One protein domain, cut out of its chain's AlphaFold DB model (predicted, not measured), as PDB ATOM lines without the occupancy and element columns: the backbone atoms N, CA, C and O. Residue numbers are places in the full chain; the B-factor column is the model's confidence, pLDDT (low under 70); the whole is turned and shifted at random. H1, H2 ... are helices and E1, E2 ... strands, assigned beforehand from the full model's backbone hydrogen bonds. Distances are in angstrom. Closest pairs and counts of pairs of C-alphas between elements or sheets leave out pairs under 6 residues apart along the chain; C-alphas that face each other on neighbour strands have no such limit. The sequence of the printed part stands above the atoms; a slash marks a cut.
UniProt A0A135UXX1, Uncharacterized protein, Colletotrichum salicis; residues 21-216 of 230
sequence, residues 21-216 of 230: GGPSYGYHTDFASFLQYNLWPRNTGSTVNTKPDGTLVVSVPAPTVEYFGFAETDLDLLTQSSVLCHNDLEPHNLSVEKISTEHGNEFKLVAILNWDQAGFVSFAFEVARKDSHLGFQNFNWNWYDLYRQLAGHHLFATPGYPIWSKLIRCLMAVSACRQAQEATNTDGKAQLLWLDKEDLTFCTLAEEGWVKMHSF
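AT A GLANCE: This is residues 21 to 216 of the 230 residues of an uncharacterized protein of Colletotrichum salicis (UniProt A0A135UXX1). Three helices lie side by side, H3 in the middle with H5 on one side and H4 on the other; beyond H5 an antiparallel sheet, E2 E3 E4, covers H5 and H1 and leaves its other face bare. The hairpin E6 E7 makes a long arm on this body, sticking out at residues 100 to 105, while the small pairs E5 E8 and E9 E10 sit toward opposite ends of H3. The printed part has 196 residues with six named helices and ten named strands, in the order E1 H1 E2 E3 E4 H2 E5 E6 E7 E8 H3 H4 H5 H6 E9 E10, a mixed class. It is compact, with a radius of gyration of the C-alphas of 17.8 A, yet elongated in outline, 64 by 37 by 32 A.

HOW THE PARTS SIT: E1, residues 26 to 28, pairs with no named strand. E2, residues 47 to 50, E3, 56 to 60, and E4, 66 to 70, form a meander, each strand the antiparallel neighbour of the one before; N 49 and O 57, and N 58 and O 68, are each 2.9 A apart, within hydrogen-bond range. H1, residues 31 to 39, and H5, 161 to 182, are on the same face of this sheet, two layers, at heights over the sheet of 9.3 A and 9.2 A. H2, residues 72 to 80, touches H1 about perpendicular at 90 degrees, closest at the C-alphas of Phe 31 and Thr 79, 5.1 A. E5, residues 82 to 85, is the antiparallel neighbour of E8, 119 to 122, with N 83 and O 121 at 2.9 A. E6, residues 94 to 101, and E7, 104 to 112, form a hairpin, with N 99 and O 106 at 2.8 A. H3, residues 123 to 133, touches H5 at a shallow tilt of 26 degrees, the same way, closest at the C-alphas of Ala 128 and Ile 168, 4.8 A. H4, residues 141 to 157, forms a helical hairpin with H3, closest at the C-alphas of Val 127 and Ala 151, 7.2 A. H6, residues 186 to 197, touches no helix. E9, residues 200 to 202, and E10, 210 to 212, form a hairpin, with N 201 and O 211 at 2.9 A. In the six helices every O i to N i+4 pair is within hydrogen-bond range.

IN THESE COORDINATES: E1 begins at C-alpha 26, (199.963, 187.880, 212.068). H5 is 31.2 A long, E7 24.2 A, H4 24.1 A and E6 20.9 A. E10 ends at C-alpha 212, (208.499, 222.236, 211.734).

THE WHOLE: The C-alphas farthest apart, those of Pro 52 and Glu 102, are 64.2 A apart. The printed part has no cut and no long link. Confidence is under 70 at residues 40 to 44, 62 to 63, 182 to 184 and 214 to 216.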
ATOM      1  N   GLY A  21     206.045 189.958 214.157       95.00
ATOM      2  CA  GLY A  21     204.643 190.363 214.111       95.00
ATOM      3  C   GLY A  21     203.909 190.229 215.446       95.00
ATOM      4  O   GLY A  21     204.501 190.302 216.517       95.00
ATOM      5  N   GLY A  22     202.587 190.112 215.396       94.69
ATOM      6  CA  GLY A  22     201.721 190.205 216.573       94.69
ATOM      7  C   GLY A  22     200.249 190.015 216.214       94.69
ATOM      8  O   GLY A  22     199.941 189.775 215.042       94.69
ATOM      9  N   PRO A  23     199.323 190.139 217.180       92.81
ATOM     10  CA  PRO A  23     197.895 189.908 216.957       92.81
ATOM     11  C   PRO A  23     197.328 190.680 215.757       92.81
ATOM     12  O   PRO A  23     196.598 190.105 214.953       92.81
ATOM     13  N   SER A  24     197.737 191.939 215.577       90.19
ATOM     14  CA  SER A  24     197.275 192.801 214.478       90.19
ATOM     15  C   SER A  24     197.964 192.565 213.127       90.19
ATOM     16  O   SER A  24     197.471 193.046 212.110       90.19
ATOM     17  N   TYR A  25     199.081 191.830 213.086       90.06
ATOM     18  CA  TYR A  25     199.935 191.692 211.888       90.06
ATOM     19  C   TYR A  25     200.117 190.245 211.409       90.06
ATOM     20  O   TYR A  25     200.764 189.989 210.389       90.06
ATOM     21  N   GLY A  26     199.590 189.286 212.173       94.38
ATOM     22  CA  GLY A  26     199.963 187.880 212.068       94.38
ATOM     23  C   GLY A  26     201.350 187.602 212.658       94.38
ATOM     24  O   GLY A  26     202.153 188.514 212.859       94.38
ATOM     25  N   TYR A  27     201.616 186.327 212.934       94.75
ATOM     26  CA  TYR A  27     202.921 185.844 213.388       94.75
ATOM     27  C   TYR A  27     203.658 185.174 212.230       94.75
ATOM     28  O   TYR A  27     203.082 184.343 211.528       94.75
ATOM     29  N   HIS A  28     204.929 185.526 212.065       95.62
ATOM     30  CA  HIS A  28     205.788 185.129 210.950       95.62
ATOM     31  C   HIS A  28     207.124 184.621 211.480       95.62
ATOM     32  O   HIS A  28     207.567 185.044 212.543       95.62
ATOM     33  N   THR A  29     207.776 183.724 210.749       94.00
ATOM     34  CA  THR A  29     209.070 183.129 211.138       94.00
ATOM     35  C   THR A  29     210.278 184.001 210.814       94.00
ATOM     36  O   THR A  29     211.385 183.703 211.248       94.00
ATOM     37  N   ASP A  30     210.070 185.050 210.024       93.69
ATOM     38  CA  ASP A  30     211.100 185.958 209.543       93.69
ATOM     39  C   ASP A  30     210.462 187.280 209.087       93.69
ATOM     40  O   ASP A  30     209.242 187.398 208.900       93.69
ATOM     41  N   PHE A  31     211.299 188.306 208.926       94.94
ATOM     42  CA  PHE A  31     210.846 189.649 208.585       94.94
ATOM     43  C   PHE A  31     210.436 189.751 207.110       94.94
ATOM     44  O   PHE A  31     209.623 190.604 206.758       94.94
ATOM     45  N   ALA A  32     210.954 188.875 206.243       94.69
ATOM     46  CA  ALA A  32     210.595 188.841 204.830       94.69
ATOM     47  C   ALA A  32     209.119 188.463 204.659       94.69
ATOM     48  O   ALA A  32     208.357 189.197 204.030       94.69
ATOM     49  N   SER A  33     208.707 187.369 205.295       94.25
ATOM     50  CA  SER A  33     207.331 186.878 205.348       94.25
ATOM     51  C   SER A  33     206.406 187.899 206.013       94.25
ATOM     52  O   SER A  33     205.311 188.156 205.510       94.25
ATOM     53  N   PHE A  34     206.871 188.559 207.081       95.00
ATOM     54  CA  PHE A  34     206.145 189.659 207.721       95.00
ATOM     55  C   PHE A  34     205.884 190.824 206.754       95.00
ATOM     56  O   PHE A  34     204.739 191.269 206.637       95.00
ATOM     57  N   LEU A  35     206.912 191.310 206.049       93.50
ATOM     58  CA  LEU A  35     206.778 192.409 205.088       93.50
ATOM     59  C   LEU A  35     205.936 192.010 203.886       93.50
ATOM     60  O   LEU A  35     205.100 192.799 203.457       93.50
ATOM     61  N   GLN A  36     206.114 190.796 203.364       92.00
ATOM     62  CA  GLN A  36     205.241 190.264 202.328       92.00
ATOM     63  C   GLN A  36     203.803 190.321 202.818       92.00
ATOM     64  O   GLN A  36     203.022 191.059 202.251       92.00
ATOM     65  N   TYR A  37     203.447 189.663 203.916       91.00
ATOM     66  CA  TYR A  37     202.055 189.614 204.360       91.00
ATOM     67  C   TYR A  37     201.435 190.996 204.634       91.00
ATOM     68  O   TYR A  37     200.287 191.239 204.257       91.00
ATOM     69  N   ASN A  38     202.182 191.898 205.278       89.06
ATOM     70  CA  ASN A  38     201.656 193.187 205.732       89.06
ATOM     71  C   ASN A  38     201.725 194.299 204.674       89.06
ATOM     72  O   ASN A  38     200.985 195.275 204.791       89.06
ATOM     73  N   LEU A  39     202.573 194.167 203.647       86.44
ATOM     74  CA  LEU A  39     202.694 195.138 202.549       86.44
ATOM     75  C   LEU A  39     202.178 194.604 201.201       86.44
ATOM     76  O   LEU A  39     202.076 195.375 200.243       86.44
ATOM     77  N   TRP A  40     201.849 193.309 201.101       69.62
ATOM     78  CA  TRP A  40     201.224 192.717 199.915       69.62
ATOM     79  C   TRP A  40     199.911 193.439 199.599       69.62
ATOM     80  O   TRP A  40     199.174 193.786 200.527       69.62
ATOM     81  N   PRO A  41     199.583 193.664 198.312       56.31
ATOM     82  CA  PRO A  41     198.477 194.517 197.907       56.31
ATOM     83  C   PRO A  41     197.149 194.085 198.532       56.31
ATOM     84  O   PRO A  41     196.484 193.157 198.076       56.31
ATOM     85  N   ARG A  42     196.734 194.845 199.548       56.75
ATOM     86  CA  ARG A  42     195.354 194.927 200.036       56.75
ATOM     87  C   ARG A  42     194.685 196.240 199.619       56.75
ATOM     88  O   ARG A  42     193.832 196.713 200.354       56.75
ATOM     89  N   ASN A  43     195.065 196.788 198.452       53.94
ATOM     90  CA  ASN A  43     194.502 197.958 197.735       53.94
ATOM     91  C   ASN A  43     195.467 199.136 197.490       53.94
ATOM     92  O   ASN A  43     195.028 200.127 196.929       53.94
ATOM     93  N   THR A  44     196.760 199.043 197.822       60.03
ATOM     94  CA  THR A  44     197.666 200.214 197.851       60.03
ATOM     95  C   THR A  44     198.478 200.488 196.580       60.03
ATOM     96  O   THR A  44     199.282 201.412 196.561       60.03
ATOM     97  N   GLY A  45     198.339 199.709 195.503       71.12
ATOM     98  CA  GLY A  45     199.171 199.844 194.289       71.12
ATOM     99  C   GLY A  45     200.662 199.505 194.476       71.12
ATOM    100  O   GLY A  45     201.361 199.268 193.490       71.12
ATOM    101  N   SER A  46     201.151 199.426 195.716       83.31
ATOM    102  CA  SER A  46     202.470 198.901 196.050       83.31
ATOM    103  C   SER A  46     202.548 197.401 195.784       83.31
ATOM    104  O   SER A  46     201.578 196.664 195.973       83.31
ATOM    105  N   THR A  47     203.721 196.935 195.364       87.94
ATOM    106  CA  THR A  47     203.983 195.506 195.161       87.94
ATOM    107  C   THR A  47     205.188 195.069 195.972       87.94
ATOM    108  O   THR A  47     206.128 195.837 196.171       87.94
ATOM    109  N   VAL A  48     205.153 193.823 196.434       90.81
ATOM    110  CA  VAL A  48     206.269 193.176 197.116       90.81
ATOM    111  C   VAL A  48     206.650 191.969 196.282       90.81
ATOM    112  O   VAL A  48     205.817 191.101 196.048       90.81
ATOM    113  N   ASN A  49     207.887 191.919 195.803       92.00
ATOM    114  CA  ASN A  49     208.373 190.822 194.975       92.00
ATOM    115  C   ASN A  49     209.695 190.303 195.524       92.00
ATOM    116  O   ASN A  49     210.575 191.090 195.870       92.00
ATOM    117  N   THR A  50     209.858 188.984 195.545       94.00
ATOM    118  CA  THR A  50     211.131 188.350 195.893       94.00
ATOM    119  C   THR A  50     211.885 187.992 194.622       94.00
ATOM    120  O   THR A  50     211.338 187.371 193.709       94.00
ATOM    121  N   LYS A  51     213.147 188.411 194.548       93.56
ATOM    122  CA  LYS A  51     214.069 188.056 193.469       93.56
ATOM    123  C   LYS A  51     214.663 186.657 193.694       93.56
ATOM    124  O   LYS A  51     214.670 186.172 194.823       93.56
ATOM    125  N   PRO A  52     215.219 186.014 192.648       92.56
ATOM    126  CA  PRO A  52     215.861 184.702 192.779       92.56
ATOM    127  C   PRO A  52     217.038 184.656 193.762       92.56
ATOM    128  O   PRO A  52     217.380 183.583 194.241       92.56
ATOM    129  N   ASP A  53     217.657 185.804 194.048       90.69
ATOM    130  CA  ASP A  53     218.764 185.953 194.999       90.69
ATOM    131  C   ASP A  53     218.300 186.146 196.458       90.69
ATOM    132  O   ASP A  53     219.114 186.474 197.313       90.69
ATOM    133  N   GLY A  54     217.001 185.998 196.738       90.00
ATOM    134  CA  GLY A  54     216.421 186.204 198.067       90.00
ATOM    135  C   GLY A  54     216.102 187.664 198.400       90.00
ATOM    136  O   GLY A  54     215.422 187.926 199.391       90.00
ATOM    137  N   THR A  55     216.505 188.627 197.563       95.19
ATOM    138  CA  THR A  55     216.205 190.048 197.793       95.19
ATOM    139  C   THR A  55     214.704 190.300 197.719       95.19
ATOM    140  O   THR A  55     214.065 190.038 196.694       95.19
ATOM    141  N   LEU A  56     214.150 190.902 198.766       95.94
ATOM    142  CA  LEU A  56     212.779 191.398 198.785       95.94
ATOM    143  C   LEU A  56     212.757 192.839 198.274       95.94
ATOM    144  O   LEU A  56     213.450 193.708 198.797       95.94
ATOM    145  N   VAL A  57     211.963 193.102 197.240       95.62
ATOM    146  CA  VAL A  57     211.805 194.431 196.646       95.62
ATOM    147  C   VAL A  57     210.386 194.923 196.865       95.62
ATOM    148  O   VAL A  57     209.434 194.330 196.355       95.62
ATOM    149  N   VAL A  58     210.263 196.040 197.579       93.50
ATOM    150  CA  VAL A  58     209.016 196.797 197.693       93.50
ATOM    151  C   VAL A  58     209.030 197.907 196.650       93.50
ATOM    152  O   VAL A  58     209.943 198.729 196.629       93.50
ATOM    153  N   SER A  59     208.031 197.921 195.773       91.81
ATOM    154  CA  SER A  59     207.807 198.977 194.787       91.81
ATOM    155  C   SER A  59     206.615 199.812 195.228       91.81
ATOM    156  O   SER A  59     205.534 199.261 195.437       91.81
ATOM    157  N   VAL A  60     206.789 201.129 195.312       89.38
ATOM    158  CA  VAL A  60     205.732 202.070 195.702       89.38
ATOM    159  C   VAL A  60     205.426 203.009 194.533       89.38
ATOM    160  O   VAL A  60     206.347 203.650 194.021       89.38
ATOM    161  N   PRO A  61     204.169 203.086 194.061       82.31
ATOM    162  CA  PRO A  61     203.811 203.995 192.986       82.31
ATOM    163  C   PRO A  61     203.571 205.426 193.497       82.31
ATOM    164  O   PRO A  61     202.825 205.635 194.449       82.31
ATOM    165  N   ALA A  62     204.116 206.383 192.742       65.75
ATOM    166  CA  ALA A  62     203.844 207.826 192.735       65.75
ATOM    167  C   ALA A  62     204.539 208.714 193.795       65.75
ATOM    168  O   ALA A  62     204.676 208.313 194.948       65.75
ATOM    169  N   PRO A  63     204.912 209.962 193.412       62.56
ATOM    170  CA  PRO A  63     204.885 210.542 192.051       62.56
ATOM    171  C   PRO A  63     206.000 210.001 191.132       62.56
ATOM    172  O   PRO A  63     205.873 210.041 189.911       62.56
ATOM    173  N   THR A  64     207.033 209.398 191.712       77.06
ATOM    174  CA  THR A  64     208.070 208.605 191.036       77.06
ATOM    175  C   THR A  64     208.055 207.214 191.644       77.06
ATOM    176  O   THR A  64     207.841 207.088 192.844       77.06
ATOM    177  N   VAL A  65     208.226 206.161 190.837       83.56
ATOM    178  CA  VAL A  65     208.256 204.803 191.398       83.56
ATOM    179  C   VAL A  65     209.512 204.650 192.243       83.56
ATOM    180  O   VAL A  65     210.626 204.717 191.723       83.56
ATOM    181  N   GLU A  66     209.313 204.437 193.536       89.69
ATOM    182  CA  GLU A  66     210.386 204.171 194.482       89.69
ATOM    183  C   GLU A  66     210.525 202.669 194.710       89.69
ATOM    184  O   GLU A  66     209.535 201.936 194.798       89.69
ATOM    185  N   TYR A  67     211.773 202.215 194.803       92.12
ATOM    186  CA  TYR A  67     212.113 200.817 195.021       92.12
ATOM    187  C   TYR A  67     212.963 200.679 196.277       92.12
ATOM    188  O   TYR A  67     214.036 201.273 196.389       92.12
ATOM    189  N   PHE A  68     212.516 199.819 197.182       94.44
ATOM    190  CA  PHE A  68     213.226 199.483 198.406       94.44
ATOM    191  C   PHE A  68     213.649 198.020 198.336       94.44
ATOM    192  O   PHE A  68     212.822 197.118 198.453       94.44
ATOM    193  N   GLY A  69     214.940 197.790 198.091       95.88
ATOM    194  CA  GLY A  69     215.537 196.456 198.092       95.88
ATOM    195  C   GLY A  69     216.086 196.096 199.469       95.88
ATOM    196  O   GLY A  69     216.919 196.825 200.014       95.88
ATOM    197  N   PHE A  70     215.648 194.966 200.008       97.06
ATOM    198  CA  PHE A  70     216.149 194.364 201.238       97.06
ATOM    199  C   PHE A  70     216.847 193.058 200.877       97.06
ATOM    200  O   PHE A  70     216.194 192.116 200.427       97.06
ATOM    201  N   ALA A  71     218.172 193.029 201.023       96.38
ATOM    202  CA  ALA A  71     218.933 191.796 200.867       96.38
ATOM    203  C   ALA A  71     218.567 190.816 201.991       96.38
ATOM    204  O   ALA A  71     218.087 191.235 203.045       96.38
ATOM    205  N   GLU A  72     218.842 189.527 201.802       95.19
ATOM    206  CA  GLU A  72     218.592 188.498 202.821       95.19
ATOM    207  C   GLU A  72     219.232 188.865 204.171       95.19
ATOM    208  O   GLU A  72     218.565 188.857 205.199       95.19
ATOM    209  N   THR A  73     220.470 189.369 204.157       94.19
ATOM    210  CA  THR A  73     221.167 189.835 205.368       94.19
ATOM    211  C   THR A  73     220.494 191.024 206.055       94.19
ATOM    212  O   THR A  73     220.598 191.168 207.272       94.19
ATOM    213  N   ASP A  74     219.813 191.893 205.300       95.81
ATOM    214  CA  ASP A  74     219.052 193.001 205.885       95.81
ATOM    215  C   ASP A  74     217.817 192.469 206.615       95.81
ATOM    216  O   ASP A  74     217.484 192.936 207.705       95.81
ATOM    217  N   LEU A  75     217.136 191.497 206.003       95.50
ATOM    218  CA  LEU A  75     215.930 190.860 206.530       95.50
ATOM    219  C   LEU A  75     216.256 190.033 207.776       95.50
ATOM    220  O   LEU A  75     215.550 190.153 208.776       95.50
ATOM    221  N   ASP A  76     217.369 189.300 207.761       93.50
ATOM    222  CA  ASP A  76     217.895 188.591 208.927       93.50
ATOM    223  C   ASP A  76     218.193 189.548 210.078       93.50
ATOM    224  O   ASP A  76     217.846 189.273 211.231       93.50
ATOM    225  N   LEU A  77     218.811 190.696 209.781       93.00
ATOM    226  CA  LEU A  77     219.085 191.706 210.792       93.00
ATOM    227  C   LEU A  77     217.785 192.263 211.388       93.00
ATOM    228  O   LEU A  77     217.668 192.378 212.609       93.00
ATOM    229  N   LEU A  78     216.797 192.572 210.546       94.50
ATOM    230  CA  LEU A  78     215.478 193.036 210.979       94.50
ATOM    231  C   LEU A  78     214.789 191.999 211.878       94.50
ATOM    232  O   LEU A  78     214.291 192.355 212.950       94.50
ATOM    233  N   THR A  79     214.838 190.717 211.509       94.38
ATOM    234  CA  THR A  79     214.341 189.613 212.339       94.38
ATOM    235  C   THR A  79     215.053 189.568 213.684       94.38
ATOM    236  O   THR A  79     214.404 189.609 214.723       94.38
ATOM    237  N   GLN A  80     216.384 189.557 213.695       91.44
ATOM    238  CA  GLN A  80     217.165 189.430 214.927       91.44
ATOM    239  C   GLN A  80     217.063 190.649 215.849       91.44
ATOM    240  O   GLN A  80     217.217 190.521 217.062       91.44
ATOM    241  N   SER A  81     216.795 191.821 215.281       90.75
ATOM    242  CA  SER A  81     216.549 193.064 216.017       90.75
ATOM    243  C   SER A  81     215.109 193.234 216.496       90.75
ATOM    244  O   SER A  81     214.786 194.269 217.079       90.75
ATOM    245  N   SER A  82     214.224 192.276 216.201       92.50
ATOM    246  CA  SER A  82     212.822 192.393 216.582       92.50
ATOM    247  C   SER A  82     212.687 192.367 218.102       92.50
ATOM    248  O   SER A  82     213.190 191.474 218.784       92.50
ATOM    249  N   VAL A  83     211.997 193.370 218.631       93.06
ATOM    250  CA  VAL A  83     211.729 193.565 220.056       93.06
ATOM    251  C   VAL A  83     210.228 193.682 220.265       93.06
ATOM    252  O   VAL A  83     209.472 193.876 219.316       93.06
ATOM    253  N   LEU A  84     209.776 193.549 221.512       95.69
ATOM    254  CA  LEU A  84     208.381 193.813 221.831       95.69
ATOM    255  C   LEU A  84     208.110 195.318 221.712       95.69
ATOM    256  O   LEU A  84     208.505 196.096 222.579       95.69
ATOM    257  N   CYS A  85     207.428 195.697 220.641       96.06
ATOM    258  CA  CYS A  85     206.940 197.042 220.379       96.06
ATOM    259  C   CYS A  85     205.464 197.145 220.773       96.06
ATOM    260  O   CYS A  85     204.695 196.200 220.579       96.06
ATOM    261  N   HIS A  86     205.062 198.299 221.301       95.94
ATOM    262  CA  HIS A  86     203.666 198.615 221.593       95.94
ATOM    263  C   HIS A  86     202.884 198.933 220.314       95.94
ATOM    264  O   HIS A  86     201.709 198.597 220.201       95.94
ATOM    265  N   ASN A  87     203.543 199.580 219.344       94.25
ATOM    266  CA  ASN A  87     202.997 200.048 218.065       94.25
ATOM    267  C   ASN A  87     201.821 201.044 218.162       94.25
ATOM    268  O   ASN A  87     201.211 201.374 217.147       94.25
ATOM    269  N   ASP A  88     201.508 201.533 219.358       93.31
ATOM    270  CA  ASP A  88     200.466 202.540 219.610       93.31
ATOM    271  C   ASP A  88     200.790 203.336 220.885       93.31
ATOM    272  O   ASP A  88     199.992 203.452 221.814       93.31
ATOM    273  N   LEU A  89     202.044 203.781 221.009       92.00
ATOM    274  CA  LEU A  89     202.515 204.492 222.197       92.00
ATOM    275  C   LEU A  89     202.050 205.957 222.152       92.00
ATOM    276  O   LEU A  89     202.808 206.889 221.855       92.00
ATOM    277  N   GLU A  90     200.759 206.145 222.396       91.50
ATOM    278  CA  GLU A  90     200.073 207.433 222.419       91.50
ATOM    279  C   GLU A  90     199.711 207.861 223.845       91.50
ATOM    280  O   GLU A  90     199.587 207.010 224.726       91.50
ATOM    281  N   PRO A  91     199.499 209.166 224.117       91.56
ATOM    282  CA  PRO A  91     199.294 209.647 225.484       91.56
ATOM    283  C   PRO A  91     198.084 209.010 226.172       91.56
ATOM    284  O   PRO A  91     198.090 208.833 227.384       91.56
ATOM    285  N   HIS A  92     197.059 208.630 225.404       90.81
ATOM    286  CA  HIS A  92     195.870 207.959 225.931       90.81
ATOM    287  C   HIS A  92     196.144 206.518 226.404       90.81
ATOM    288  O   HIS A  92     195.374 205.991 227.204       90.81
ATOM    289  N   ASN A  93     197.253 205.916 225.967       94.25
ATOM    290  CA  ASN A  93     197.726 204.598 226.389       94.25
ATOM    291  C   ASN A  93     198.758 204.676 227.527       94.25
ATOM    292  O   ASN A  93     199.282 203.652 227.964       94.25
ATOM    293  N   LEU A  94     199.048 205.874 228.049       93.94
ATOM    294  CA  LEU A  94     199.980 206.079 229.154       93.94
ATOM    295  C   LEU A  94     199.233 206.510 230.413       93.94
ATOM    296  O   LEU A  94     198.620 207.574 230.473       93.94
ATOM    297  N   SER A  95     199.329 205.695 231.459       95.62
ATOM    298  CA  SER A  95     198.852 206.065 232.786       95.62
ATOM    299  C   SER A  95     199.994 206.702 233.564       95.62
ATOM    300  O   SER A  95     201.004 206.049 233.839       95.62
ATOM    301  N   VAL A  96     199.839 207.977 233.913       95.12
ATOM    302  CA  VAL A  96     200.815 208.733 234.703       95.12
ATOM    303  C   VAL A  96     200.199 209.199 236.016       95.12
ATOM    304  O   VAL A  96     199.049 209.632 236.064       95.12
ATOM    305  N   GLU A  97     200.980 209.127 237.086       95.94
ATOM    306  CA  GLU A  97     200.631 209.637 238.406       95.94
ATOM    307  C   GLU A  97     201.467 210.878 238.694       95.94
ATOM    308  O   GLU A  97     202.689 210.880 238.528       95.94
ATOM    309  N   LYS A  98     200.803 211.942 239.139       95.94
ATOM    310  CA  LYS A  98     201.478 213.147 239.604       95.94
ATOM    311  C   LYS A  98     201.937 212.930 241.042       95.94
ATOM    312  O   LYS A  98     201.107 212.735 241.926       95.94
ATOM    313  N   ILE A  99     203.239 213.017 241.270       96.25
ATOM    314  CA  ILE A  99     203.861 212.889 242.587       96.25
ATOM    315  C   ILE A  99     204.435 214.240 243.020       96.25
ATOM    316  O   ILE A  99     204.962 214.998 242.205       96.25
ATOM    317  N   SER A 100     204.312 214.569 244.305       95.25
ATOM    318  CA  SER A 100     204.943 215.760 244.879       95.25
ATOM    319  C   SER A 100     206.303 215.384 245.455       95.25
ATOM    320  O   SER A 100     206.389 214.534 246.339       95.25
ATOM    321  N   THR A 101     207.352 216.016 244.947       92.75
ATOM    322  CA  THR A 101     208.738 215.872 245.396       92.75
ATOM    323  C   THR A 101     209.211 217.171 246.052       92.75
ATOM    324  O   THR A 101     208.548 218.209 245.988       92.75
ATOM    325  N   GLU A 102     210.373 217.133 246.701       91.94
ATOM    326  CA  GLU A 102     211.002 218.327 247.286       91.94
ATOM    327  C   GLU A 102     211.369 219.397 246.239       91.94
ATOM    328  O   GLU A 102     211.514 220.571 246.576       91.94
ATOM    329  N   HIS A 103     211.454 219.009 244.960       91.00
ATOM    330  CA  HIS A 103     211.761 219.884 243.827       91.00
ATOM    331  C   HIS A 103     210.521 220.354 243.052       91.00
ATOM    332  O   HIS A 103     210.651 221.101 242.080       91.00
ATOM    333  N   GLY A 104     209.316 219.961 243.475       92.38
ATOM    334  CA  GLY A 104     208.062 220.368 242.849       92.38
ATOM    335  C   GLY A 104     207.160 219.186 242.517       92.38
ATOM    336  O   GLY A 104     207.060 218.225 243.267       92.38
ATOM    337  N   ASN A 105     206.427 219.284 241.410       92.62
ATOM    338  CA  ASN A 105     205.584 218.189 240.949       92.62
ATOM    339  C   ASN A 105     206.294 217.424 239.833       92.62
ATOM    340  O   ASN A 105     206.668 218.027 238.830       92.62
ATOM    341  N   GLU A 106     206.384 216.110 239.978       93.50
ATOM    342  CA  GLU A 106     206.904 215.195 238.966       93.50
ATOM    343  C   GLU A 106     205.801 214.246 238.492       93.50
ATOM    344  O   GLU A 106     204.758 214.093 239.135       93.50
ATOM    345  N   PHE A 107     206.018 213.612 237.343       91.44
ATOM    346  CA  PHE A 107     205.116 212.600 236.807       91.44
ATOM    347  C   PHE A 107     205.826 211.256 236.777       91.44
ATOM    348  O   PHE A 107     206.906 211.118 236.208       91.44
ATOM    349  N   LYS A 108     205.192 210.254 237.374       93.75
ATOM    350  CA  LYS A 108     205.640 208.868 237.355       93.75
ATOM    351  C   LYS A 108     204.792 208.087 236.362       93.75
ATOM    352  O   LYS A 108     203.566 208.118 236.441       93.75
ATOM    353  N   LEU A 109     205.434 207.349 235.461       94.94
ATOM    354  CA  LEU A 109     204.739 206.363 234.635       94.94
ATOM    355  C   LEU A 109     204.257 205.210 235.528       94.94
ATOM    356  O   LEU A 109     205.059 204.554 236.192       94.94
ATOM    357  N   VAL A 110     202.947 204.985 235.552       97.00
ATOM    358  CA  VAL A 110     202.297 203.930 236.341       97.00
ATOM    359  C   VAL A 110     202.112 202.679 235.499       97.00
ATOM    360  O   VAL A 110     202.418 201.579 235.951       97.00
ATOM    361  N   ALA A 111     201.605 202.847 234.278       97.12
ATOM    362  CA  ALA A 111     201.319 201.743 233.378       97.12
ATOM    363  C   ALA A 111     201.307 202.193 231.916       97.12
ATOM    364  O   ALA A 111     200.990 203.341 231.604       97.12
ATOM    365  N   ILE A 112     201.594 201.238 231.033       97.31
ATOM    366  CA  ILE A 112     201.342 201.324 229.595       97.31
ATOM    367  C   ILE A 112     200.155 200.399 229.310       97.31
ATOM    368  O   ILE A 112     200.164 199.237 229.726       97.31
ATOM    369  N   LEU A 113     199.118 200.933 228.675       96.88
ATOM    370  CA  LEU A 113     197.816 200.300 228.465       96.88
ATOM    371  C   LEU A 113     197.588 200.002 226.980       96.88
ATOM    372  O   LEU A 113     198.243 200.580 226.134       96.88
ATOM    373  N   ASN A 114     196.588 199.167 226.684       95.25
ATOM    374  CA  ASN A 114     196.133 198.867 225.323       95.25
ATOM    375  C   ASN A 114     197.207 198.242 224.404       95.25
ATOM    376  O   ASN A 114     197.572 198.770 223.362       95.25
ATOM    377  N   TRP A 115     197.677 197.054 224.788       95.62
ATOM    378  CA  TRP A 115     198.682 196.274 224.051       95.62
ATOM    379  C   TRP A 115     198.113 195.499 222.845       95.62
ATOM    380  O   TRP A 115     198.720 194.533 222.389       95.62
ATOM    381  N   ASP A 116     196.937 195.858 222.336       94.00
ATOM    382  CA  ASP A 116     196.274 195.144 221.237       94.00
ATOM    383  C   ASP A 116     197.064 195.244 219.918       94.00
ATOM    384  O   ASP A 116     197.101 194.292 219.138       94.00
ATOM    385  N   GLN A 117     197.754 196.368 219.707       93.62
ATOM    386  CA  GLN A 117     198.640 196.598 218.563       93.62
ATOM    387  C   GLN A 117     200.065 196.069 218.770       93.62
ATOM    388  O   GLN A 117     200.887 196.154 217.849       93.62
ATOM    389  N   ALA A 118     200.377 195.520 219.944       96.19
ATOM    390  CA  ALA A 118     201.731 195.112 220.273       96.19
ATOM    391  C   ALA A 118     202.217 193.937 219.417       96.19
ATOM    392  O   ALA A 118     201.442 193.105 218.941       96.19
ATOM    393  N   GLY A 119     203.527 193.852 219.217       95.94
ATOM    394  CA  GLY A 119     204.131 192.772 218.447       95.94
ATOM    395  C   GLY A 119     205.650 192.766 218.523       95.94
ATOM    396  O   GLY A 119     206.267 193.763 218.885       95.94
ATOM    397  N   PHE A 120     206.241 191.634 218.163       96.19
ATOM    398  CA  PHE A 120     207.678 191.470 217.998       96.19
ATOM    399  C   PHE A 120     208.092 191.972 216.617       96.19
ATOM    400  O   PHE A 120     207.979 191.262 215.624       96.19
ATOM    401  N   VAL A 121     208.530 193.217 216.529       95.38
ATOM    402  CA  VAL A 121     208.938 193.860 215.271       95.38
ATOM    403  C   VAL A 121     210.191 194.690 215.520       95.38
ATOM    404  O   VAL A 121     210.576 194.920 216.665       95.38
ATOM    405  N   SER A 122     210.874 195.124 214.464       93.69
ATOM    406  CA  SER A 122     212.005 196.034 214.640       93.69
ATOM    407  C   SER A 122     211.513 197.365 215.215       93.69
ATOM    408  O   SER A 122     210.441 197.849 214.852       93.69
ATOM    409  N   PHE A 123     212.307 198.011 216.070       94.25
ATOM    410  CA  PHE A 123     211.945 199.331 216.606       94.25
ATOM    411  C   PHE A 123     211.730 200.373 215.489       94.25
ATOM    412  O   PHE A 123     210.867 201.242 215.584       94.25
ATOM    413  N   ALA A 124     212.446 200.225 214.371       94.69
ATOM    414  CA  ALA A 124     212.241 201.018 213.162       94.69
ATOM    415  C   ALA A 124     210.813 200.898 212.590       94.69
ATOM    416  O   ALA A 124     210.290 201.873 212.058       94.69
ATOM    417  N   PHE A 125     210.162 199.736 212.721       94.94
ATOM    418  CA  PHE A 125     208.758 199.564 212.341       94.94
ATOM    419  C   PHE A 125     207.826 200.397 213.230       94.94
ATOM    420  O   PHE A 125     206.954 201.088 212.708       94.94
ATOM    421  N   GLU A 126     208.020 200.379 214.553       95.12
ATOM    422  CA  GLU A 126     207.222 201.185 215.491       95.12
ATOM    423  C   GLU A 126     207.385 202.686 215.216       95.12
ATOM    424  O   GLU A 126     206.401 203.425 215.168       95.12
ATOM    425  N   VAL A 127     208.618 203.130 214.954       94.88
ATOM    426  CA  VAL A 127     208.910 204.514 214.560       94.88
ATOM    427  C   VAL A 127     208.205 204.891 213.260       94.88
ATOM    428  O   VAL A 127     207.504 205.897 213.222       94.88
ATOM    429  N   ALA A 128     208.320 204.072 212.215       93.56
ATOM    430  CA  ALA A 128     207.641 204.344 210.950       93.56
ATOM    431  C   ALA A 128     206.117 204.382 211.117       93.56
ATOM    432  O   ALA A 128     205.428 205.200 210.508       93.56
ATOM    433  N   ARG A 129     205.577 203.518 211.984       91.12
ATOM    434  CA  ARG A 129     204.158 203.523 212.324       91.12
ATOM    435  C   ARG A 129     203.770 204.831 213.012       91.12
ATOM    436  O   ARG A 129     202.764 205.418 212.619       91.12
ATOM    437  N   LYS A 130     204.564 205.323 213.965       92.56
ATOM    438  CA  LYS A 130     204.357 206.635 214.598       92.56
ATOM    439  C   LYS A 130     204.328 207.761 213.563       92.56
ATOM    440  O   LYS A 130     203.405 208.573 213.573       92.56
ATOM    441  N   ASP A 131     205.294 207.769 212.648       92.31
ATOM    442  CA  ASP A 131     205.409 208.774 211.587       92.31
ATOM    443  C   ASP A 131     204.211 208.747 210.627       92.31
ATOM    444  O   ASP A 131     203.713 209.798 210.224       92.31
ATOM    445  N   SER A 132     203.703 207.554 210.305       86.94
ATOM    446  CA  SER A 132     202.575 207.375 209.381       86.94
ATOM    447  C   SER A 132     201.216 207.817 209.946       86.94
ATOM    448  O   SER A 132     200.311 208.149 209.177       86.94
ATOM    449  N   HIS A 133     201.067 207.839 211.276       85.06
ATOM    450  CA  HIS A 133     199.811 208.165 211.968       85.06
ATOM    451  C   HIS A 133     199.760 209.596 212.532       85.06
ATOM    452  O   HIS A 133     198.743 209.990 213.120       85.06
ATOM    453  N   LEU A 134     200.826 210.388 212.367       84.56
ATOM    454  CA  LEU A 134     200.861 211.779 212.814       84.56
ATOM    455  C   LEU A 134     199.810 212.619 212.072       84.56
ATOM    456  O   LEU A 134     199.722 212.581 210.848       84.56
ATOM    457  N   GLY A 135     198.997 213.367 212.815       76.88
ATOM    458  CA  GLY A 135     197.851 214.109 212.287       76.88
ATOM    459  C   GLY A 135     196.634 213.238 211.960       76.88
ATOM    460  O   GLY A 135     195.657 213.754 211.435       76.88
ATOM    461  N   PHE A 136     196.669 211.935 212.255       74.81
ATOM    462  CA  PHE A 136     195.536 211.027 212.052       74.81
ATOM    463  C   PHE A 136     195.029 210.451 213.379       74.81
ATOM    464  O   PHE A 136     193.903 210.717 213.788       74.81
ATOM    465  N   GLN A 137     195.876 209.703 214.089       74.88
ATOM    466  CA  GLN A 137     195.585 209.203 215.446       74.88
ATOM    467  C   GLN A 137     196.224 210.076 216.529       74.88
ATOM    468  O   GLN A 137     195.755 210.105 217.666       74.88
ATOM    469  N   ASN A 138     197.269 210.826 216.170       77.75
ATOM    470  CA  ASN A 138     197.989 211.708 217.075       77.75
ATOM    471  C   ASN A 138     198.009 213.143 216.530       77.75
ATOM    472  O   ASN A 138     198.755 213.447 215.606       77.75
ATOM    473  N   PHE A 139     197.221 214.031 217.137       84.00
ATOM    474  CA  PHE A 139     197.179 215.467 216.819       84.00
ATOM    475  C   PHE A 139     198.036 216.318 217.775       84.00
ATOM    476  O   PHE A 139     197.846 217.531 217.878       84.00
ATOM    477  N   ASN A 140     198.946 215.697 218.529       89.19
ATOM    478  CA  ASN A 140     199.793 216.366 219.509       89.19
ATOM    479  C   ASN A 140     201.250 216.401 219.027       89.19
ATOM    480  O   ASN A 140     202.000 215.435 219.195       89.19
ATOM    481  N   TRP A 141     201.648 217.550 218.474       90.56
ATOM    482  CA  TRP A 141     203.017 217.795 218.023       90.56
ATOM    483  C   TRP A 141     204.046 217.577 219.135       90.56
ATOM    484  O   TRP A 141     205.016 216.862 218.927       90.56
ATOM    485  N   ASN A 142     203.824 218.126 220.332       91.38
ATOM    486  CA  ASN A 142     204.806 218.053 221.418       91.38
ATOM    487  C   ASN A 142     205.086 216.605 221.844       91.38
ATOM    488  O   ASN A 142     206.219 216.259 222.167       91.38
ATOM    489  N   TRP A 143     204.055 215.754 221.844       91.56
ATOM    490  CA  TRP A 143     204.232 214.327 222.114       91.56
ATOM    491  C   TRP A 143     205.016 213.631 221.003       91.56
ATOM    492  O   TRP A 143     205.911 212.835 221.281       91.56
ATOM    493  N   TYR A 144     204.678 213.929 219.747       93.19
ATOM    494  CA  TYR A 144     205.389 213.387 218.596       93.19
ATOM    495  C   TYR A 144     206.871 213.786 218.603       93.19
ATOM    496  O   TYR A 144     207.730 212.914 218.502       93.19
ATOM    497  N   ASP A 145     207.164 215.070 218.791       92.25
ATOM    498  CA  ASP A 145     208.516 215.628 218.834       92.25
ATOM    499  C   ASP A 145     209.347 214.997 219.962       92.25
ATOM    500  O   ASP A 145     210.423 214.454 219.715       92.25
ATOM    501  N   LEU A 146     208.798 214.924 221.183       92.00
ATOM    502  CA  LEU A 146     209.455 214.242 222.304       92.00
ATOM    503  C   LEU A 146     209.764 212.772 221.982       92.00
ATOM    504  O   LEU A 146     210.879 212.301 222.223       92.00
ATOM    505  N   TYR A 147     208.784 212.042 221.440       93.38
ATOM    506  CA  TYR A 147     208.977 210.653 221.033       93.38
ATOM    507  C   TYR A 147     210.096 210.540 219.993       93.38
ATOM    508  O   TYR A 147     210.967 209.682 220.122       93.38
ATOM    509  N   ARG A 148     210.103 211.410 218.976       92.00
ATOM    510  CA  ARG A 148     211.085 211.369 217.887       92.00
ATOM    511  C   ARG A 148     212.485 211.728 218.326       92.00
ATOM    512  O   ARG A 148     213.405 211.047 217.890       92.00
ATOM    513  N   GLN A 149     212.662 212.694 219.219       91.00
ATOM    514  CA  GLN A 149     213.979 213.009 219.776       91.00
ATOM    515  C   GLN A 149     214.590 211.790 220.484       91.00
ATOM    516  O   GLN A 149     215.750 211.442 220.251       91.00
ATOM    517  N   LEU A 150     213.794 211.082 221.293       91.25
ATOM    518  CA  LEU A 150     214.244 209.878 222.000       91.25
ATOM    519  C   LEU A 150     214.455 208.690 221.049       91.25
ATOM    520  O   LEU A 150     215.485 208.014 221.109       91.25
ATOM    521  N   ALA A 151     213.503 208.446 220.148       92.62
ATOM    522  CA  ALA A 151     213.568 207.350 219.189       92.62
ATOM    523  C   ALA A 151     214.708 207.538 218.179       92.62
ATOM    524  O   ALA A 151     215.427 206.586 217.884       92.62
ATOM    525  N   GLY A 152     214.908 208.759 217.679       88.44
ATOM    526  CA  GLY A 152     215.993 209.121 216.773       88.44
ATOM    527  C   GLY A 152     217.352 208.834 217.401       88.44
ATOM    528  O   GLY A 152     218.159 208.125 216.803       88.44
ATOM    529  N   HIS A 153     217.573 209.265 218.648       87.25
ATOM    530  CA  HIS A 153     218.805 208.951 219.377       87.25
ATOM    531  C   HIS A 153     219.060 207.438 219.469       87.25
ATOM    532  O   HIS A 153     220.177 206.977 219.224       87.25
ATOM    533  N   HIS A 154     218.021 206.648 219.757       87.69
ATOM    534  CA  HIS A 154     218.135 205.190 219.818       87.69
ATOM    535  C   HIS A 154     218.444 204.557 218.449       87.69
ATOM    536  O   HIS A 154     219.297 203.670 218.357       87.69
ATOM    537  N   LEU A 155     217.806 205.033 217.376       88.00
ATOM    538  CA  LEU A 155     218.056 204.564 216.009       88.00
ATOM    539  C   LEU A 155     219.492 204.852 215.555       88.00
ATOM    540  O   LEU A 155     220.121 203.976 214.962       88.00
ATOM    541  N   PHE A 156     220.026 206.037 215.868       84.75
ATOM    542  CA  PHE A 156     221.413 206.402 215.557       84.75
ATOM    543  C   PHE A 156     222.433 205.563 216.332       84.75
ATOM    544  O   PHE A 156     223.477 205.204 215.790       84.75
ATOM    545  N   ALA A 157     222.142 205.239 217.593       83.62
ATOM    546  CA  ALA A 157     223.043 204.462 218.438       83.62
ATOM    547  C   ALA A 157     223.061 202.956 218.103       83.62
ATOM    548  O   ALA A 157     223.958 202.239 218.551       83.62
ATOM    549  N   THR A 158     222.084 202.461 217.334       79.62
ATOM    550  CA  THR A 158     221.914 201.026 217.075       79.62
ATOM    551  C   THR A 158     222.638 200.588 215.794       79.62
ATOM    552  O   THR A 158     222.365 201.123 214.715       79.62
ATOM    553  N   PRO A 159     223.517 199.564 215.849       79.31
ATOM    554  CA  PRO A 159     224.114 198.972 214.653       79.31
ATOM    555  C   PRO A 159     223.030 198.495 213.672       79.31
ATOM    556  O   PRO A 159     222.075 197.835 214.074       79.31
ATOM    557  N   GLY A 160     223.150 198.848 212.389       82.06
ATOM    558  CA  GLY A 160     222.102 198.602 211.385       82.06
ATOM    559  C   GLY A 160     221.340 199.848 210.924       82.06
ATOM    560  O   GLY A 160     220.417 199.721 210.124       82.06
ATOM    561  N   TYR A 161     221.753 201.045 211.359       84.38
ATOM    562  CA  TYR A 161     221.183 202.344 210.968       84.38
ATOM    563  C   TYR A 161     220.715 202.455 209.498       84.38
ATOM    564  O   TYR A 161     219.549 202.800 209.284       84.38
ATOM    565  N   PRO A 162     221.520 202.099 208.471       90.62
ATOM    566  CA  PRO A 162     221.074 202.220 207.079       90.62
ATOM    567  C   PRO A 162     219.845 201.358 206.752       90.62
ATOM    568  O   PRO A 162     219.024 201.732 205.913       90.62
ATOM    569  N   ILE A 163     219.707 200.209 207.416       94.19
ATOM    570  CA  ILE A 163     218.601 199.265 207.234       94.19
ATOM    571  C   ILE A 163     217.348 199.782 207.951       94.19
ATOM    572  O   ILE A 163     216.269 199.749 207.359       94.19
ATOM    573  N   TRP A 164     217.487 200.350 209.155       92.31
ATOM    574  CA  TRP A 164     216.387 201.017 209.871       92.31
ATOM    575  C   TRP A 164     215.824 202.186 209.066       92.31
ATOM    576  O   TRP A 164     214.622 202.242 208.810       92.31
ATOM    577  N   SER A 165     216.707 203.065 208.592       91.88
ATOM    578  CA  SER A 165     216.367 204.217 207.755       91.88
ATOM    579  C   SER A 165     215.632 203.806 206.480       91.88
ATOM    580  O   SER A 165     214.624 204.396 206.086       91.88
ATOM    581  N   LYS A 166     216.119 202.743 205.826       94.44
ATOM    582  CA  LYS A 166     215.491 202.170 204.632       94.44
ATOM    583  C   LYS A 166     214.102 201.604 204.933       94.44
ATOM    584  O   LYS A 166     213.191 201.842 204.145       94.44
ATOM    585  N   LEU A 167     213.926 200.895 206.053       95.19
ATOM    586  CA  LEU A 167     212.615 200.384 206.462       95.19
ATOM    587  C   LEU A 167     211.633 201.528 206.741       95.19
ATOM    588  O   LEU A 167     210.514 201.486 206.235       95.19
ATOM    589  N   ILE A 168     212.048 202.556 207.489       94.12
ATOM    590  CA  ILE A 168     211.193 203.707 207.812       94.12
ATOM    591  C   ILE A 168     210.720 204.396 206.532       94.12
ATOM    592  O   ILE A 168     209.518 204.558 206.336       94.12
ATOM    593  N   ARG A 169     211.639 204.714 205.609       91.94
ATOM    594  CA  ARG A 169     211.282 205.325 204.316       91.94
ATOM    595  C   ARG A 169     210.359 204.443 203.487       91.94
ATOM    596  O   ARG A 169     209.385 204.945 202.937       91.94
ATOM    597  N   CYS A 170     210.623 203.137 203.440       92.56
ATOM    598  CA  CYS A 170     209.769 202.188 202.734       92.56
ATOM    599  C   CYS A 170     208.331 202.215 203.272       92.56
ATOM    600  O   CYS A 170     207.382 202.319 202.497       92.56
ATOM    601  N   LEU A 171     208.157 202.131 204.592       92.19
ATOM    602  CA  LEU A 171     206.838 202.112 205.228       92.19
ATOM    603  C   LEU A 171     206.119 203.460 205.100       92.19
ATOM    604  O   LEU A 171     204.917 203.482 204.837       92.19
ATOM    605  N   MET A 172     206.850 204.572 205.208       88.88
ATOM    606  CA  MET A 172     206.309 205.912 204.980       88.88
ATOM    607  C   MET A 172     205.838 206.102 203.541       88.88
ATOM    608  O   MET A 172     204.727 206.582 203.333       88.88
ATOM    609  N   ALA A 173     206.618 205.658 202.553       87.81
ATOM    610  CA  ALA A 173     206.224 205.709 201.149       87.81
ATOM    611  C   ALA A 173     204.961 204.868 200.892       87.81
ATOM    612  O   ALA A 173     204.015 205.343 200.260       87.81
ATOM    613  N   VAL A 174     204.894 203.643 201.432       88.38
ATOM    614  CA  VAL A 174     203.690 202.796 201.337       88.38
ATOM    615  C   VAL A 174     202.481 203.478 201.989       88.38
ATOM    616  O   VAL A 174     201.398 203.488 201.401       88.38
ATOM    617  N   SER A 175     202.655 204.073 203.172       85.25
ATOM    618  CA  SER A 175     201.577 204.782 203.867       85.25
ATOM    619  C   SER A 175     201.102 206.006 203.092       85.25
ATOM    620  O   SER A 175     199.899 206.183 202.923       85.25
ATOM    621  N   ALA A 176     202.018 206.829 202.580       81.25
ATOM    622  CA  ALA A 176     201.688 207.998 201.773       81.25
ATOM    623  C   ALA A 176     200.935 207.598 200.496       81.25
ATOM    624  O   ALA A 176     199.948 208.233 200.132       81.25
ATOM    625  N   CYS A 177     201.338 206.498 199.854       81.50
ATOM    626  CA  CYS A 177     200.639 205.952 198.694       81.50
ATOM    627  C   CYS A 177     199.206 205.511 199.039       81.50
ATOM    628  O   CYS A 177     198.260 205.851 198.321       81.50
ATOM    629  N   ARG A 178     199.023 204.822 200.176       80.50
ATOM    630  CA  ARG A 178     197.695 204.452 200.691       80.50
ATOM    631  C   ARG A 178     196.844 205.690 200.969       80.50
ATOM    632  O   ARG A 178     195.715 205.776 200.498       80.50
ATOM    633  N   GLN A 179     197.401 206.667 201.681       75.88
ATOM    634  CA  GLN A 179     196.717 207.913 202.021       75.88
ATOM    635  C   GLN A 179     196.340 208.715 200.775       75.88
ATOM    636  O   GLN A 179     195.246 209.253 200.728       75.88
ATOM    637  N   ALA A 180     197.183 208.766 199.741       75.38
ATOM    638  CA  ALA A 180     196.866 209.459 198.493       75.38
ATOM    639  C   ALA A 180     195.671 208.829 197.758       75.38
ATOM    640  O   ALA A 180     194.852 209.539 197.176       75.38
ATOM    641  N   GLN A 181     195.536 207.502 197.811       73.06
ATOM    642  CA  GLN A 181     194.368 206.795 197.274       73.06
ATOM    643  C   GLN A 181     193.125 207.022 198.142       73.06
ATOM    644  O   GLN A 181     192.009 207.144 197.635       73.06
ATOM    645  N   GLU A 182     193.329 207.132 199.452       68.56
ATOM    646  CA  GLU A 182     192.297 207.396 200.447       68.56
ATOM    647  C   GLU A 182     191.952 208.887 200.595       68.56
ATOM    648  O   GLU A 182     190.926 209.182 201.189       68.56
ATOM    649  N   ALA A 183     192.704 209.826 200.004       61.09
ATOM    650  CA  ALA A 183     192.615 211.289 200.201       61.09
ATOM    651  C   ALA A 183     191.261 211.920 199.814       61.09
ATOM    652  O   ALA A 183     191.012 213.114 200.002       61.09
ATOM    653  N   THR A 184     190.358 211.114 199.265       60.22
ATOM    654  CA  THR A 184     188.955 211.472 199.068       60.22
ATOM    655  C   THR A 184     188.133 211.382 200.361       60.22
ATOM    656  O   THR A 184     187.071 212.007 200.436       60.22
ATOM    657  N   ASN A 185     188.624 210.676 201.383       71.25
ATOM    658  CA  ASN A 185     187.989 210.511 202.684       71.25
ATOM    659  C   ASN A 185     188.212 211.729 203.602       71.25
ATOM    660  O   ASN A 185     189.113 212.550 203.417       71.25
ATOM    661  N   THR A 186     187.315 211.889 204.575       71.75
ATOM    662  CA  THR A 186     187.304 213.036 205.493       71.75
ATOM    663  C   THR A 186     188.545 213.067 206.384       71.75
ATOM    664  O   THR A 186     189.080 214.142 206.652       71.75
ATOM    665  N   ASP A 187     189.031 211.899 206.796       72.00
ATOM    666  CA  ASP A 187     190.104 211.785 207.779       72.00
ATOM    667  C   ASP A 187     191.474 212.143 207.180       72.00
ATOM    668  O   ASP A 187     192.243 212.875 207.799       72.00
ATOM    669  N   GLY A 188     191.751 211.739 205.936       74.75
ATOM    670  CA  GLY A 188     192.961 212.145 205.214       74.75
ATOM    671  C   GLY A 188     193.004 213.653 204.956       74.75
ATOM    672  O   GLY A 188     194.053 214.282 205.077       74.75
ATOM    673  N   LYS A 189     191.848 214.281 204.689       80.00
ATOM    674  CA  LYS A 189     191.758 215.748 204.586       80.00
ATOM    675  C   LYS A 189     192.026 216.435 205.922       80.00
ATOM    676  O   LYS A 189     192.723 217.445 205.947       80.00
ATOM    677  N   ALA A 190     191.483 215.903 207.017       81.44
ATOM    678  CA  ALA A 190     191.724 216.439 208.354       81.44
ATOM    679  C   ALA A 190     193.210 216.351 208.738       81.44
ATOM    680  O   ALA A 190     193.754 217.319 209.268       81.44
ATOM    681  N   GLN A 191     193.875 215.243 208.396       84.12
ATOM    682  CA  GLN A 191     195.311 215.069 208.594       84.12
ATOM    683  C   GLN A 191     196.127 216.106 207.824       84.12
ATOM    684  O   GLN A 191     196.951 216.791 208.424       84.12
ATOM    685  N   LEU A 192     195.869 216.277 206.524       83.06
ATOM    686  CA  LEU A 192     196.584 217.260 205.703       83.06
ATOM    687  C   LEU A 192     196.405 218.691 206.225       83.06
ATOM    688  O   LEU A 192     197.380 219.428 206.319       83.06
ATOM    689  N   LEU A 193     195.184 219.069 206.615       86.50
ATOM    690  CA  LEU A 193     194.912 220.386 207.200       86.50
ATOM    691  C   LEU A 193     195.635 220.592 208.532       86.50
ATOM    692  O   LEU A 193     196.062 221.702 208.837       86.50
ATOM    693  N   TRP A 194     195.756 219.543 209.346       88.56
ATOM    694  CA  TRP A 194     196.487 219.630 210.604       88.56
ATOM    695  C   TRP A 194     197.999 219.734 210.381       88.56
ATOM    696  O   TRP A 194     198.639 220.554 211.033       88.56
ATOM    697  N   LEU A 195     198.557 218.961 209.443       87.62
ATOM    698  CA  LEU A 195     199.973 219.040 209.069       87.62
ATOM    699  C   LEU A 195     200.331 220.434 208.533       87.62
ATOM    700  O   LEU A 195     201.347 220.990 208.940       87.62
ATOM    701  N   ASP A 196     199.473 221.011 207.687       87.50
ATOM    702  CA  ASP A 196     199.612 222.381 207.173       87.50
ATOM    703  C   ASP A 196     199.528 223.420 208.302       87.50
ATOM    704  O   ASP A 196     200.383 224.293 208.424       87.50
ATOM    705  N   LYS A 197     198.553 223.273 209.208       88.31
ATOM    706  CA  LYS A 197     198.395 224.153 210.375       88.31
ATOM    707  C   LYS A 197     199.623 224.148 211.293       88.31
ATOM    708  O   LYS A 197     199.968 225.191 211.846       88.31
ATOM    709  N   GLU A 198     200.221 222.983 211.522       88.19
ATOM    710  CA  GLU A 198     201.423 222.843 212.353       88.19
ATOM    711  C   GLU A 198     202.722 223.129 211.583       88.19
ATOM    712  O   GLU A 198     203.787 223.116 212.201       88.19
ATOM    713  N   ASP A 199     202.630 223.418 210.278       90.50
ATOM    714  CA  ASP A 199     203.747 223.703 209.372       90.50
ATOM    715  C   ASP A 199     204.803 222.581 209.356       90.50
ATOM    716  O   ASP A 199     206.007 222.778 209.555       90.50
ATOM    717  N   LEU A 200     204.317 221.351 209.169       89.38
ATOM    718  CA  LEU A 200     205.120 220.136 209.242       89.38
ATOM    719  C   LEU A 200     205.542 219.638 207.865       89.38
ATOM    720  O   LEU A 200     204.725 219.451 206.965       89.38
ATOM    721  N   THR A 201     206.827 219.320 207.742       87.75
ATOM    722  CA  THR A 201     207.393 218.611 206.592       87.75
ATOM    723  C   THR A 201     208.117 217.356 207.054       87.75
ATOM    724  O   THR A 201     208.642 217.315 208.166       87.75
ATOM    725  N   PHE A 202     208.134 216.313 206.228       84.44
ATOM    726  CA  PHE A 202     208.894 215.107 206.541       84.44
ATOM    727  C   PHE A 202     210.351 215.306 206.118       84.44
ATOM    728  O   PHE A 202     210.632 215.604 204.954       84.44
ATOM    729  N   CYS A 203     211.279 215.162 207.060       80.62
ATOM    730  CA  CYS A 203     212.700 215.306 206.801       80.62
ATOM    731  C   CYS A 203     213.193 214.218 205.839       80.62
ATOM    732  O   CYS A 203     212.741 213.072 205.856       80.62
ATOM    733  N   THR A 204     214.168 214.568 205.003       73.25
ATOM    734  CA  THR A 204     214.849 213.603 204.130       73.25
ATOM    735  C   THR A 204     215.647 212.573 204.933       73.25
ATOM    736  O   THR A 204     215.830 211.443 204.472       73.25
ATOM    737  N   LEU A 205     216.084 212.943 206.142       75.00
ATOM    738  CA  LEU A 205     216.648 212.038 207.134       75.00
ATOM    739  C   LEU A 205     215.506 211.340 207.875       75.00
ATOM    740  O   LEU A 205     214.777 211.942 208.667       75.00
ATOM    741  N   ALA A 206     215.362 210.040 207.624       72.38
ATOM    742  CA  ALA A 206     214.279 209.224 208.169       72.38
ATOM    743  C   ALA A 206     214.275 209.165 209.705       72.38
ATOM    744  O   ALA A 206     213.302 208.726 210.309       72.38
ATOM    745  N   GLU A 207     215.366 209.566 210.351       76.19
ATOM    746  CA  GLU A 207     215.543 209.510 211.801       76.19
ATOM    747  C   GLU A 207     215.090 210.779 212.509       76.19
ATOM    748  O   GLU A 207     214.846 210.737 213.713       76.19
ATOM    749  N   GLU A 208     214.907 211.860 211.756       80.50
ATOM    750  CA  GLU A 208     214.299 213.094 212.246       80.50
ATOM    751  C   GLU A 208     212.772 213.031 212.108       80.50
ATOM    752  O   GLU A 208     212.044 213.440 213.007       80.50
ATOM    753  N   GLY A 209     212.256 212.377 211.060       88.38
ATOM    754  CA  GLY A 209     210.810 212.242 210.846       88.38
ATOM    755  C   GLY A 209     210.179 213.577 210.454       88.38
ATOM    756  O   GLY A 209     210.752 214.315 209.657       88.38
ATOM    757  N   TRP A 210     209.000 213.896 210.983       90.19
ATOM    758  CA  TRP A 210     208.343 215.186 210.773       90.19
ATOM    759  C   TRP A 210     209.001 216.292 211.599       90.19
ATOM    760  O   TRP A 210     209.340 216.105 212.763       90.19
ATOM    761  N   VAL A 211     209.131 217.468 210.996       89.75
ATOM    762  CA  VAL A 211     209.851 218.631 211.524       89.75
ATOM    763  C   VAL A 211     209.086 219.904 211.157       89.75
ATOM    764  O   VAL A 211     208.495 219.981 210.078       89.75
ATOM    765  N   LYS A 212     209.090 220.917 212.034       88.88
ATOM    766  CA  LYS A 212     208.499 222.236 211.734       88.88
ATOM    767  C   LYS A 212     209.423 223.034 210.814       88.88
ATOM    768  O   LYS A 212     210.610 223.137 211.131       88.88
ATOM    769  N   MET A 213     208.925 223.642 209.729       75.94
ATOM    770  CA  MET A 213     209.796 224.377 208.786       75.94
ATOM    771  C   MET A 213     210.513 225.564 209.447       75.94
ATOM    772  O   MET A 213     211.684 225.816 209.167       75.94
ATOM    773  N   HIS A 214     209.865 226.242 210.396       63.91
ATOM    774  CA  HIS A 214     210.455 227.375 211.128       63.91
ATOM    775  C   HIS A 214     211.646 226.988 212.028       63.91
ATOM    776  O   HIS A 214     212.363 227.866 212.500       63.91
ATOM    777  N   SER A 215     211.897 225.692 212.245       54.19
ATOM    778  CA  SER A 215     213.062 225.190 212.994       54.19
ATOM    779  C   SER A 215     214.347 225.159 212.155       54.19
ATOM    780  O   SER A 215     215.434 225.063 212.718       54.19
ATOM    781  N   PHE A 216     214.239 225.235 210.821       47.84
ATOM    782  CA  PHE A 216     215.383 225.233 209.895       47.84
ATOM    783  C   PHE A 216     215.959 226.625 209.625       47.84
ATOM    784  O   PHE A 216     217.022 226.741 209.016       47.84
TER     785      PHE A 216